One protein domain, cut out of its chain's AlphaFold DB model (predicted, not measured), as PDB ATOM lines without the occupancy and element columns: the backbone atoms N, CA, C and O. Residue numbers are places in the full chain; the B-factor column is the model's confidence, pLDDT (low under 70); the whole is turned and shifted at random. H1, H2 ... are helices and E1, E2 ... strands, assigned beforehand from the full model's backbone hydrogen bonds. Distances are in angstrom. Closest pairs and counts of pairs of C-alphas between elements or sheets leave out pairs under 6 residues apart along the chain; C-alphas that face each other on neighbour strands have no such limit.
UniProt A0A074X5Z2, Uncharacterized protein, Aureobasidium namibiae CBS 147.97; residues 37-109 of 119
ATOM      1  N   ASP A  37      52.789  37.379  -1.759       87.81
ATOM      2  CA  ASP A  37      52.437  37.522  -0.350       87.81
ATOM      3  C   ASP A  37      51.643  38.816  -0.115       87.81
ATOM      4  O   ASP A  37      52.121  39.743   0.544       87.81
ATOM      5  N   PRO A  38      50.399  38.909  -0.629       91.38
ATOM      6  CA  PRO A  38      49.572  40.082  -0.390       91.38
ATOM      7  C   PRO A  38      49.282  40.237   1.106       91.38
ATOM      8  O   PRO A  38      48.815  39.309   1.774       91.38
ATOM      9  N   ILE A  39      49.497  41.441   1.629       93.06
ATOM     10  CA  ILE A  39      49.286  41.740   3.048       93.06
ATOM     11  C   ILE A  39      47.926  42.410   3.214       93.06
ATOM     12  O   ILE A  39      47.641  43.427   2.585       93.06
ATOM     13  N   ILE A  40      47.087  41.869   4.098       94.75
ATOM     14  CA  ILE A  40      45.820  42.492   4.490       94.75
ATOM     15  C   ILE A  40      46.002  43.148   5.857       94.75
ATOM     16  O   ILE A  40      46.264  42.472   6.853       94.75
ATOM     17  N   THR A  41      45.823  44.463   5.907       92.88
ATOM     18  CA  THR A  41      45.946  45.264   7.134       92.88
ATOM     19  C   THR A  41      44.637  45.957   7.471       92.88
ATOM     20  O   THR A  41      43.812  46.187   6.587       92.88
ATOM     21  N   SER A  42      44.510  46.382   8.722       91.19
ATOM     22  CA  SER A  42      43.463  47.293   9.163       91.19
ATOM     23  C   SER A  42      44.031  48.388  10.054       91.19
ATOM     24  O   SER A  42      44.995  48.145  10.778       91.19
ATOM     25  N   ALA A  43      43.409  49.562  10.042       89.81
ATOM     26  CA  ALA A  43      43.776  50.677  10.903       89.81
ATOM     27  C   ALA A  43      42.529  51.299  11.537       89.81
ATOM     28  O   ALA A  43      41.453  51.276  10.942       89.81
ATOM     29  N   PHE A  44      42.689  51.858  12.737       88.62
ATOM     30  CA  PHE A  44      41.667  52.649  13.413       88.62
ATOM     31  C   PHE A  44      42.144  54.095  13.532       88.62
ATOM     32  O   PHE A  44      43.180  54.363  14.141       88.62
ATOM     33  N   GLU A  45      41.392  55.030  12.963       86.81
ATOM     34  CA  GLU A  45      41.656  56.460  13.087       86.81
ATOM     35  C   GLU A  45      40.669  57.090  14.072       86.81
ATOM     36  O   GLU A  45      39.467  57.173  13.811       86.81
ATOM     37  N   LYS A  46      41.172  57.550  15.223       84.12
ATOM     38  CA  LYS A  46      40.348  58.212  16.241       84.12
ATOM     39  C   LYS A  46      39.861  59.574  15.741       84.12
ATOM     40  O   LYS A  46      40.644  60.399  15.266       84.12
ATOM     41  N   ASN A  47      38.571  59.847  15.911       78.31
ATOM     42  CA  ASN A  47      37.986  61.145  15.610       78.31
ATOM     43  C   ASN A  47      38.416  62.163  16.671       78.31
ATOM     44  O   ASN A  47      37.947  62.140  17.807       78.31
ATOM     45  N   LYS A  48      39.284  63.098  16.278       74.94
ATOM     46  CA  LYS A  48      39.845  64.119  17.178       74.94
ATOM     47  C   LYS A  48      38.806  65.103  17.734       74.94
ATOM     48  O   LYS A  48      39.102  65.789  18.704       74.94
ATOM     49  N   ASN A  49      37.612  65.169  17.142       74.19
ATOM     50  CA  ASN A  49      36.558  66.117  17.519       74.19
ATOM     51  C   ASN A  49      35.497  65.515  18.458       74.19
ATOM     52  O   ASN A  49      34.501  66.177  18.744       74.19
ATOM     53  N   LYS A  50      35.651  64.260  18.900       65.38
ATOM     54  CA  LYS A  50      34.722  63.604  19.830       65.38
ATOM     55  C   LYS A  50      35.470  63.118  21.071       65.38
ATOM     56  O   LYS A  50      36.537  62.530  20.961       65.38
ATOM     57  N   GLU A  51      34.880  63.350  22.243       60.25
ATOM     58  CA  GLU A  51      35.475  63.006  23.548       60.25
ATOM     59  C   GLU A  51      35.416  61.503  23.877       60.25
ATOM     60  O   GLU A  51      36.152  61.033  24.738       60.25
ATOM     61  N   SER A  52      34.573  60.731  23.183       67.62
ATOM     62  CA  SER A  52      34.471  59.277  23.371       67.62
ATOM     63  C   SER A  52      35.712  58.560  22.825       67.62
ATOM     64  O   SER A  52      36.132  58.799  21.692       67.62
ATOM     65  N   GLU A  53      36.289  57.658  23.624       58.72
ATOM     66  CA  GLU A  53      37.461  56.863  23.233       58.72
ATOM     67  C   GLU A  53      37.192  55.927  22.047       58.72
ATOM     68  O   GLU A  53      38.099  55.713  21.243       58.72
ATOM     69  N   ASP A  54      35.935  55.519  21.863       64.56
ATOM     70  CA  ASP A  54      35.479  54.639  20.780       64.56
ATOM     71  C   ASP A  54      35.026  55.397  19.526       64.56
ATOM     72  O   ASP A  54      34.661  54.804  18.510       64.56
ATOM     73  N   ALA A  55      35.037  56.731  19.559       69.44
ATOM     74  CA  ALA A  55      34.688  57.531  18.400       69.44
ATOM     75  C   ALA A  55      35.863  57.562  17.414       69.44
ATOM     76  O   ALA A  55      36.672  58.485  17.411       69.44
ATOM     77  N   GLY A  56      35.947  56.565  16.541       78.44
ATOM     78  CA  GLY A  56      36.912  56.512  15.446       78.44
ATOM     79  C   GLY A  56      36.450  55.593  14.328       78.44
ATOM     80  O   GLY A  56      35.326  55.096  14.349       78.44
ATOM     81  N   LEU A  57      37.297  55.434  13.317       86.19
ATOM     82  CA  LEU A  57      36.937  54.821  12.046       86.19
ATOM     83  C   LEU A  57      37.895  53.708  11.692       86.19
ATOM     84  O   LEU A  57      39.108  53.903  11.710       86.19
ATOM     85  N   TRP A  58      37.337  52.567  11.313       90.88
ATOM     86  CA  TRP A  58      38.112  51.450  10.803       90.88
ATOM     87  C   TRP A  58      38.308  51.551   9.293       90.88
ATOM     88  O   TRP A  58      37.369  51.822   8.545       90.88
ATOM     89  N   THR A  59      39.522  51.270   8.839       92.38
ATOM     90  CA  THR A  59      39.860  51.057   7.429       92.38
ATOM     91  C   THR A  59      40.532  49.700   7.264       92.38
ATOM     92  O   THR A  59      41.150  49.179   8.195       92.38
ATOM     93  N   ALA A  60      40.392  49.105   6.081       94.81
ATOM     94  CA  ALA A  60      41.047  47.861   5.703       94.81
ATOM     95  C   ALA A  60      41.668  47.994   4.310       94.81
ATOM     96  O   ALA A  60      41.055  48.561   3.401       94.81
ATOM     97  N   SER A  61      42.866  47.434   4.141       96.00
ATOM     98  CA  SER A  61      43.646  47.570   2.908       96.00
ATOM     99  C   SER A  61      44.370  46.285   2.524       96.00
ATOM    100  O   SER A  61      44.819  45.537   3.394       96.00
ATOM    101  N   VAL A  62      44.519  46.078   1.216       96.56
ATOM    102  CA  VAL A  62      45.400  45.081   0.600       96.56
ATOM    103  C   VAL A  62      46.643  45.779   0.070       96.56
ATOM    104  O   VAL A  62      46.522  46.746  -0.685       96.56
ATOM    105  N   TRP A  63      47.807  45.233   0.393       95.62
ATOM    106  CA  TRP A  63      49.107  45.690  -0.080       95.62
ATOM    107  C   TRP A  63      49.762  44.626  -0.964       95.62
ATOM    108  O   TRP A  63      49.602  43.433  -0.696       95.62
ATOM    109  N   ASN A  64      50.481  45.052  -2.002       94.44
ATOM    110  CA  ASN A  64      51.330  44.172  -2.807       94.44
ATOM    111  C   ASN A  64      52.733  44.008  -2.189       94.44
ATOM    112  O   ASN A  64      53.055  44.610  -1.159       94.44
ATOM    113  N   ASP A  65      53.566  43.205  -2.854       90.62
ATOM    114  CA  ASP A  65      54.948  42.919  -2.450       90.62
ATOM    115  C   ASP A  65      55.820  44.199  -2.389       90.62
ATOM    116  O   ASP A  65      56.743  44.294  -1.577       90.62
ATOM    117  N   ASP A  66      55.466  45.224  -3.171       92.12
ATOM    118  CA  ASP A  66      56.139  46.530  -3.230       92.12
ATOM    119  C   ASP A  66      55.617  47.547  -2.197       92.12
ATOM    120  O   ASP A  66      56.055  48.699  -2.168       92.12
ATOM    121  N   LYS A  67      54.717  47.126  -1.296       91.06
ATOM    122  CA  LYS A  67      54.066  47.981  -0.283       91.06
ATOM    123  C   LYS A  67      53.205  49.092  -0.883       91.06
ATOM    124  O   LYS A  67      53.011  50.143  -0.269       91.06
ATOM    125  N   GLU A  68      52.635  48.848  -2.049       94.62
ATOM    126  CA  GLU A  68      51.613  49.688  -2.653       94.62
ATOM    127  C   GLU A  68      50.220  49.169  -2.295       94.62
ATOM    128  O   GLU A  68      49.973  47.962  -2.230       94.62
ATOM    129  N   VAL A  69      49.284  50.092  -2.077       94.75
ATOM    130  CA  VAL A  69      47.891  49.761  -1.767       94.75
ATOM    131  C   VAL A  69      47.148  49.409  -3.053       94.75
ATOM    132  O   VAL A  69      46.955  50.263  -3.917       94.75
ATOM    133  N   LEU A  70      46.664  48.173  -3.153       94.44
ATOM    134  CA  LEU A  70      45.854  47.709  -4.285       94.44
ATOM    135  C   LEU A  70      44.370  48.014  -4.088       94.44
ATOM    136  O   LEU A  70      43.674  48.436  -5.007       94.44
ATOM    137  N   TYR A  71      43.887  47.769  -2.872       95.19
ATOM    138  CA  TYR A  71      42.500  47.975  -2.474       95.19
ATOM    139  C   TYR A  71      42.488  48.594  -1.088       95.19
ATOM    140  O   TYR A  71      43.218  48.149  -0.208       95.19
ATOM    141  N   CYS A  72      41.643  49.597  -0.890       94.75
ATOM    142  CA  CYS A  72      41.436  50.254   0.391       94.75
ATOM    143  C   CYS A  72      39.950  50.541   0.543       94.75
ATOM    144  O   CYS A  72      39.284  50.944  -0.415       94.75
ATOM    145  N   THR A  73      39.423  50.332   1.739       92.62
ATOM    146  CA  THR A  73      38.063  50.752   2.050       92.62
ATOM    147  C   THR A  73      38.036  52.244   2.308       92.62
ATOM    148  O   THR A  73      38.563  52.727   3.310       92.62
ATOM    149  N   TYR A  74      37.385  52.972   1.411       74.81
ATOM    150  CA  TYR A  74      37.094  54.384   1.596       74.81
ATOM    151  C   TYR A  74      35.744  54.515   2.301       74.81
ATOM    152  O   TYR A  74      34.707  54.207   1.715       74.81
ATOM    153  N   GLY A  75      35.743  54.947   3.560       66.50
ATOM    154  CA  GLY A  75      34.502  55.140   4.300       66.50
ATOM    155  C   GLY A  75      34.658  55.107   5.814       66.50
ATOM    156  O   GLY A  75      35.606  54.560   6.364       66.50
ATOM    157  N   ILE A  76      33.685  55.723   6.476       67.19
ATOM    158  CA  ILE A  76      33.515  55.756   7.926       67.19
ATOM    159  C   ILE A  76      32.929  54.396   8.354       67.19
ATOM    160  O   ILE A  76      31.712  54.218   8.295       67.19
ATOM    161  N   HIS A  77      33.764  53.422   8.740       81.06
ATOM    162  CA  HIS A  77      33.289  52.135   9.276       81.06
ATOM    163  C   HIS A  77      33.336  52.126  10.804       81.06
ATOM    164  O   HIS A  77      34.365  52.429  11.405       81.06
ATOM    165  N   VAL A  78      32.207  51.765  11.415       82.38
ATOM    166  CA  VAL A  78      32.024  51.748  12.875       82.38
ATOM    167  C   VAL A  78      32.755  50.593  13.564       82.38
ATOM    168  O   VAL A  78      33.026  50.672  14.754       82.38
ATOM    169  N   ASP A  79      33.114  49.545  12.818       87.00
ATOM    170  CA  ASP A  79      33.825  48.372  13.320       87.00
ATOM    171  C   ASP A  79      34.713  47.733  12.232       87.00
ATOM    172  O   ASP A  79      34.526  47.943  11.024       87.00
ATOM    173  N   LEU A  80      35.683  46.932  12.678       89.19
ATOM    174  CA  LEU A  80      36.663  46.266  11.822       89.19
ATOM    175  C   LEU A  80      36.035  45.225  10.879       89.19
ATOM    176  O   LEU A  80      36.450  45.107   9.724       89.19
ATOM    177  N   VAL A  81      35.037  44.467  11.339       91.06
ATOM    178  CA  VAL A  81      34.387  43.419  10.534       91.06
ATOM    179  C   VAL A  81      33.667  44.051   9.342       91.06
ATOM    180  O   VAL A  81      33.750  43.542   8.221       91.06
ATOM    181  N   THR A  82      33.018  45.195   9.544       90.81
ATOM    182  CA  THR A  82      32.364  45.975   8.489       90.81
ATOM    183  C   THR A  82      33.371  46.538   7.483       90.81
ATOM    184  O   THR A  82      33.124  46.462   6.272       90.81
ATOM    185  N   ALA A  83      34.526  47.033   7.940       92.56
ATOM    186  CA  ALA A  83      35.608  47.435   7.039       92.56
ATOM    187  C   ALA A  83      36.088  46.234   6.199       92.56
ATOM    188  O   ALA A  83      36.084  46.278   4.971       92.56
ATOM    189  N   MET A  84      36.373  45.092   6.823       94.94
ATOM    190  CA  MET A  84      36.804  43.878   6.119       94.94
ATOM    191  C   MET A  84      35.760  43.339   5.125       94.94
ATOM    192  O   MET A  84      36.112  42.937   4.016       94.94
ATOM    193  N   ARG A  85      34.465  43.383   5.462       94.38
ATOM    194  CA  ARG A  85      33.371  43.047   4.528       94.38
ATOM    195  C   ARG A  85      33.327  43.988   3.327       94.38
ATOM    196  O   ARG A  85      33.080  43.546   2.206       94.38
ATOM    197  N   THR A  86      33.583  45.274   3.547       94.94
ATOM    198  CA  THR A  86      33.656  46.262   2.464       94.94
ATOM    199  C   THR A  86      34.842  45.971   1.546       94.94
ATOM    200  O   THR A  86      34.679  45.976   0.327       94.94
ATOM    201  N   LEU A  87      36.004  45.622   2.105       96.50
ATOM    202  CA  LEU A  87      37.179  45.220   1.331       96.50
ATOM    203  C   LEU A  87      36.914  43.954   0.501       96.50
ATOM    204  O   LEU A  87      37.256  43.894  -0.683       96.50
ATOM    205  N   LEU A  88      36.241  42.965   1.095       97.00
ATOM    206  CA  LEU A  88      35.788  41.776   0.379       97.00
ATOM    207  C   LEU A  88      34.884  42.150  -0.799       97.00
ATOM    208  O   LEU A  88      35.131  41.713  -1.919       97.00
ATOM    209  N   ARG A  89      33.891  43.017  -0.586       96.44
ATOM    210  CA  ARG A  89      33.011  43.480  -1.666       96.44
ATOM    211  C   ARG A  89      33.792  44.153  -2.799       96.44
ATOM    212  O   ARG A  89      33.508  43.871  -3.959       96.44
ATOM    213  N   LEU A  90      34.766  45.010  -2.480       95.94
ATOM    214  CA  LEU A  90      35.604  45.679  -3.483       95.94
ATOM    215  C   LEU A  90      36.364  44.666  -4.348       95.94
ATOM    216  O   LEU A  90      36.337  44.757  -5.575       95.94
ATOM    217  N   THR A  91      36.998  43.676  -3.718       96.81
ATOM    218  CA  THR A  91      37.735  42.636  -4.451       96.81
ATOM    219  C   THR A  91      36.807  41.711  -5.245       96.81
ATOM    220  O   THR A  91      37.133  41.373  -6.378       96.81
ATOM    221  N   SER A  92      35.624  41.361  -4.733       97.62
ATOM    222  CA  SER A  92      34.639  40.560  -5.477       97.62
ATOM    223  C   SER A  92      34.134  41.277  -6.732       97.62
ATOM    224  O   SER A  92      34.107  40.682  -7.804       97.62
ATOM    225  N   VAL A  93      33.823  42.574  -6.641       97.12
ATOM    226  CA  VAL A  93      33.421  43.378  -7.812       97.12
ATOM    227  C   VAL A  93      34.536  43.429  -8.859       97.12
ATOM    228  O   VAL A  93      34.272  43.343 -10.058       97.12
ATOM    229  N   ALA A  94      35.793  43.543  -8.424       96.69
ATOM    230  CA  ALA A  94      36.926  43.504  -9.340       96.69
ATOM    231  C   ALA A  94      37.049  42.138 -10.044       96.69
ATOM    232  O   ALA A  94      37.391  42.096 -11.229       96.69
ATOM    233  N   VAL A  95      36.768  41.027  -9.344       97.31
ATOM    234  CA  VAL A  95      36.780  39.677  -9.936       97.31
ATOM    235  C   VAL A  95      35.718  39.582 -11.023       97.31
ATOM    236  O   VAL A  95      36.042  39.195 -12.145       97.31
ATOM    237  N   ASP A  96      34.489  40.009 -10.728       97.56
ATOM    238  CA  ASP A  96      33.386  40.002 -11.693       97.56
ATOM    239  C   ASP A  96      33.734  40.816 -12.948       97.56
ATOM    240  O   ASP A  96      33.549  40.349 -14.073       97.56
ATOM    241  N   ALA A  97      34.334  41.998 -12.773       95.69
ATOM    242  CA  ALA A  97      34.782  42.828 -13.888       95.69
ATOM    243  C   ALA A  97      35.878  42.146 -14.733       95.69
ATOM    244  O   ALA A  97      35.872  42.240 -15.964       95.69
ATOM    245  N   LYS A  98      36.821  41.438 -14.094       94.88
ATOM    246  CA  LYS A  98      37.880  40.688 -14.792       94.88
ATOM    247  C   LYS A  98      37.304  39.510 -15.581       94.88
ATOM    248  O   LYS A  98      37.706  39.300 -16.726       94.88
ATOM    249  N   LEU A  99      36.341  38.789 -15.006       93.88
ATOM    250  CA  LEU A  99      35.653  37.678 -15.665       93.88
ATOM    251  C   LEU A  99      34.836  38.147 -16.874       93.88
ATOM    252  O   LEU A  99      34.948  37.549 -17.944       93.88
ATOM    253  N   ASP A 100      34.083  39.243 -16.748       95.31
ATOM    254  CA  ASP A 100      33.338  39.834 -17.870       95.31
ATOM    255  C   ASP A 100      34.279  40.254 -19.013       95.31
ATOM    256  O   ASP A 100      34.034  39.949 -20.184       95.31
ATOM    257  N   LYS A 101      35.424  40.871 -18.683       93.94
ATOM    258  CA  LYS A 101      36.452  41.213 -19.676       93.94
ATOM    259  C   LYS A 101      36.976  39.972 -20.400       93.94
ATOM    260  O   LYS A 101      37.063  39.984 -21.625       93.94
ATOM    261  N   TRP A 102      37.301  38.900 -19.676       91.69
ATOM    262  CA  TRP A 102      37.756  37.648 -20.287       91.69
ATOM    263  C   TRP A 102      36.702  37.042 -21.210       91.69
ATOM    264  O   TRP A 102      37.028  36.681 -22.338       91.69
ATOM    265  N   GLN A 103      35.440  36.986 -20.784       92.88
ATOM    266  CA  GLN A 103      34.351  36.470 -21.616       92.88
ATOM    267  C   GLN A 103      34.182  37.271 -22.913       92.88
ATOM    268  O   GLN A 103      33.984  36.684 -23.979       92.88
ATOM    269  N   LYS A 104      34.297  38.602 -22.849       92.31
ATOM    270  CA  LYS A 104      34.259  39.471 -24.035       92.31
ATOM    271  C   LYS A 104      35.431  39.205 -24.980       92.31
ATOM    272  O   LYS A 104      35.204  39.073 -26.181       92.31
ATOM    273  N   THR A 105      36.649  39.072 -24.454       91.69
ATOM    274  CA  THR A 105      37.836  38.744 -25.260       91.69
ATOM    275  C   THR A 105      37.686  37.397 -25.962       91.69
ATOM    276  O   THR A 105      37.918  37.314 -27.163       91.69
ATOM    277  N   TRP A 106      37.236  36.363 -25.244       88.00
ATOM    278  CA  TRP A 106      36.999  35.038 -25.821       88.00
ATOM    279  C   TRP A 106      35.974  35.070 -26.951       88.00
ATOM    280  O   TRP A 106      36.233  34.540 -28.027       88.00
ATOM    281  N   ARG A 107      34.833  35.740 -26.744       85.31
ATOM    282  CA  ARG A 107      33.821  35.894 -27.800       85.31
ATOM    283  C   ARG A 107      34.388  36.622 -29.016       85.31
ATOM    284  O   ARG A 107      34.155  36.182 -30.133       85.31
ATOM    285  N   SER A 108      35.144  37.702 -28.811       84.44
ATOM    286  CA  SER A 108      35.762  38.447 -29.913       84.44
ATOM    287  C   SER A 108      36.748  37.594 -30.713       84.44
ATOM    288  O   SER A 108      36.742  37.690 -31.934       84.44
ATOM    289  N   ALA A 109      37.569  36.778 -30.043       79.00
ATOM    290  CA  ALA A 109      38.560  35.924 -30.695       79.00
ATOM    291  C   ALA A 109      37.906  34.865 -31.599       79.00
ATOM    292  O   ALA A 109      38.353  34.671 -32.725       79.00
TER     293      ALA A 109
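This is residues 37 to 109 of the 119 residues of an uncharacterized protein of Aureobasidium namibiae CBS 147.97 (UniProt A0A074X5Z2). A three-stranded antiparallel sheet has one long helix, H1, slanting over one face, the other bare; residues 95 to 109 of H1 stick out as an arm. The 73 printed residues hold E1, E2, E3 and H1 in that order, class mixed, two layers; E1 - E2 - E3 is a meander, each strand the antiparallel neighbour of the one before. The whole is only just loose, close to extended, radius of gyration of the C-alphas 16.6 A, spanning 61 by 23 by 17 A.

E1, residues 39 to 46, 22.9 A, begins at C-alpha 39 (49.286, 41.740, 3.048). E2 is residues 56 to 63, 22.5 A; E3 is 69 to 72, 6.8 A. H1, residues 80 to 109, 43.8 A, ends at C-alpha 109 (38.560, 35.924, -30.695).

Hairpin E1 and E2 has N 43 and O 59 at 2.9 A; hairpin E2 and E3 has N 62 and O 71 at 2.8 A, both within hydrogen-bond range. H1 is on the sheet, height 10.0 A, over E2 and E3, only just not over E1, where 2 of its C-alphas fall. On the local plane it runs slantwise to E3 at 46 degrees. The closest C-alphas of E2 and H1, Trp 58 and Leu 80, are 5.5 A apart. In H1 every O i to N i+4 pair is within hydrogen-bond range.

The C-alphas farthest apart, Glu 51 and Ala 109, are 60.7 A apart. The printed part has no cut and no long link. Model pLDDT is under 70 at residues 50 to 55 and 75 to 76.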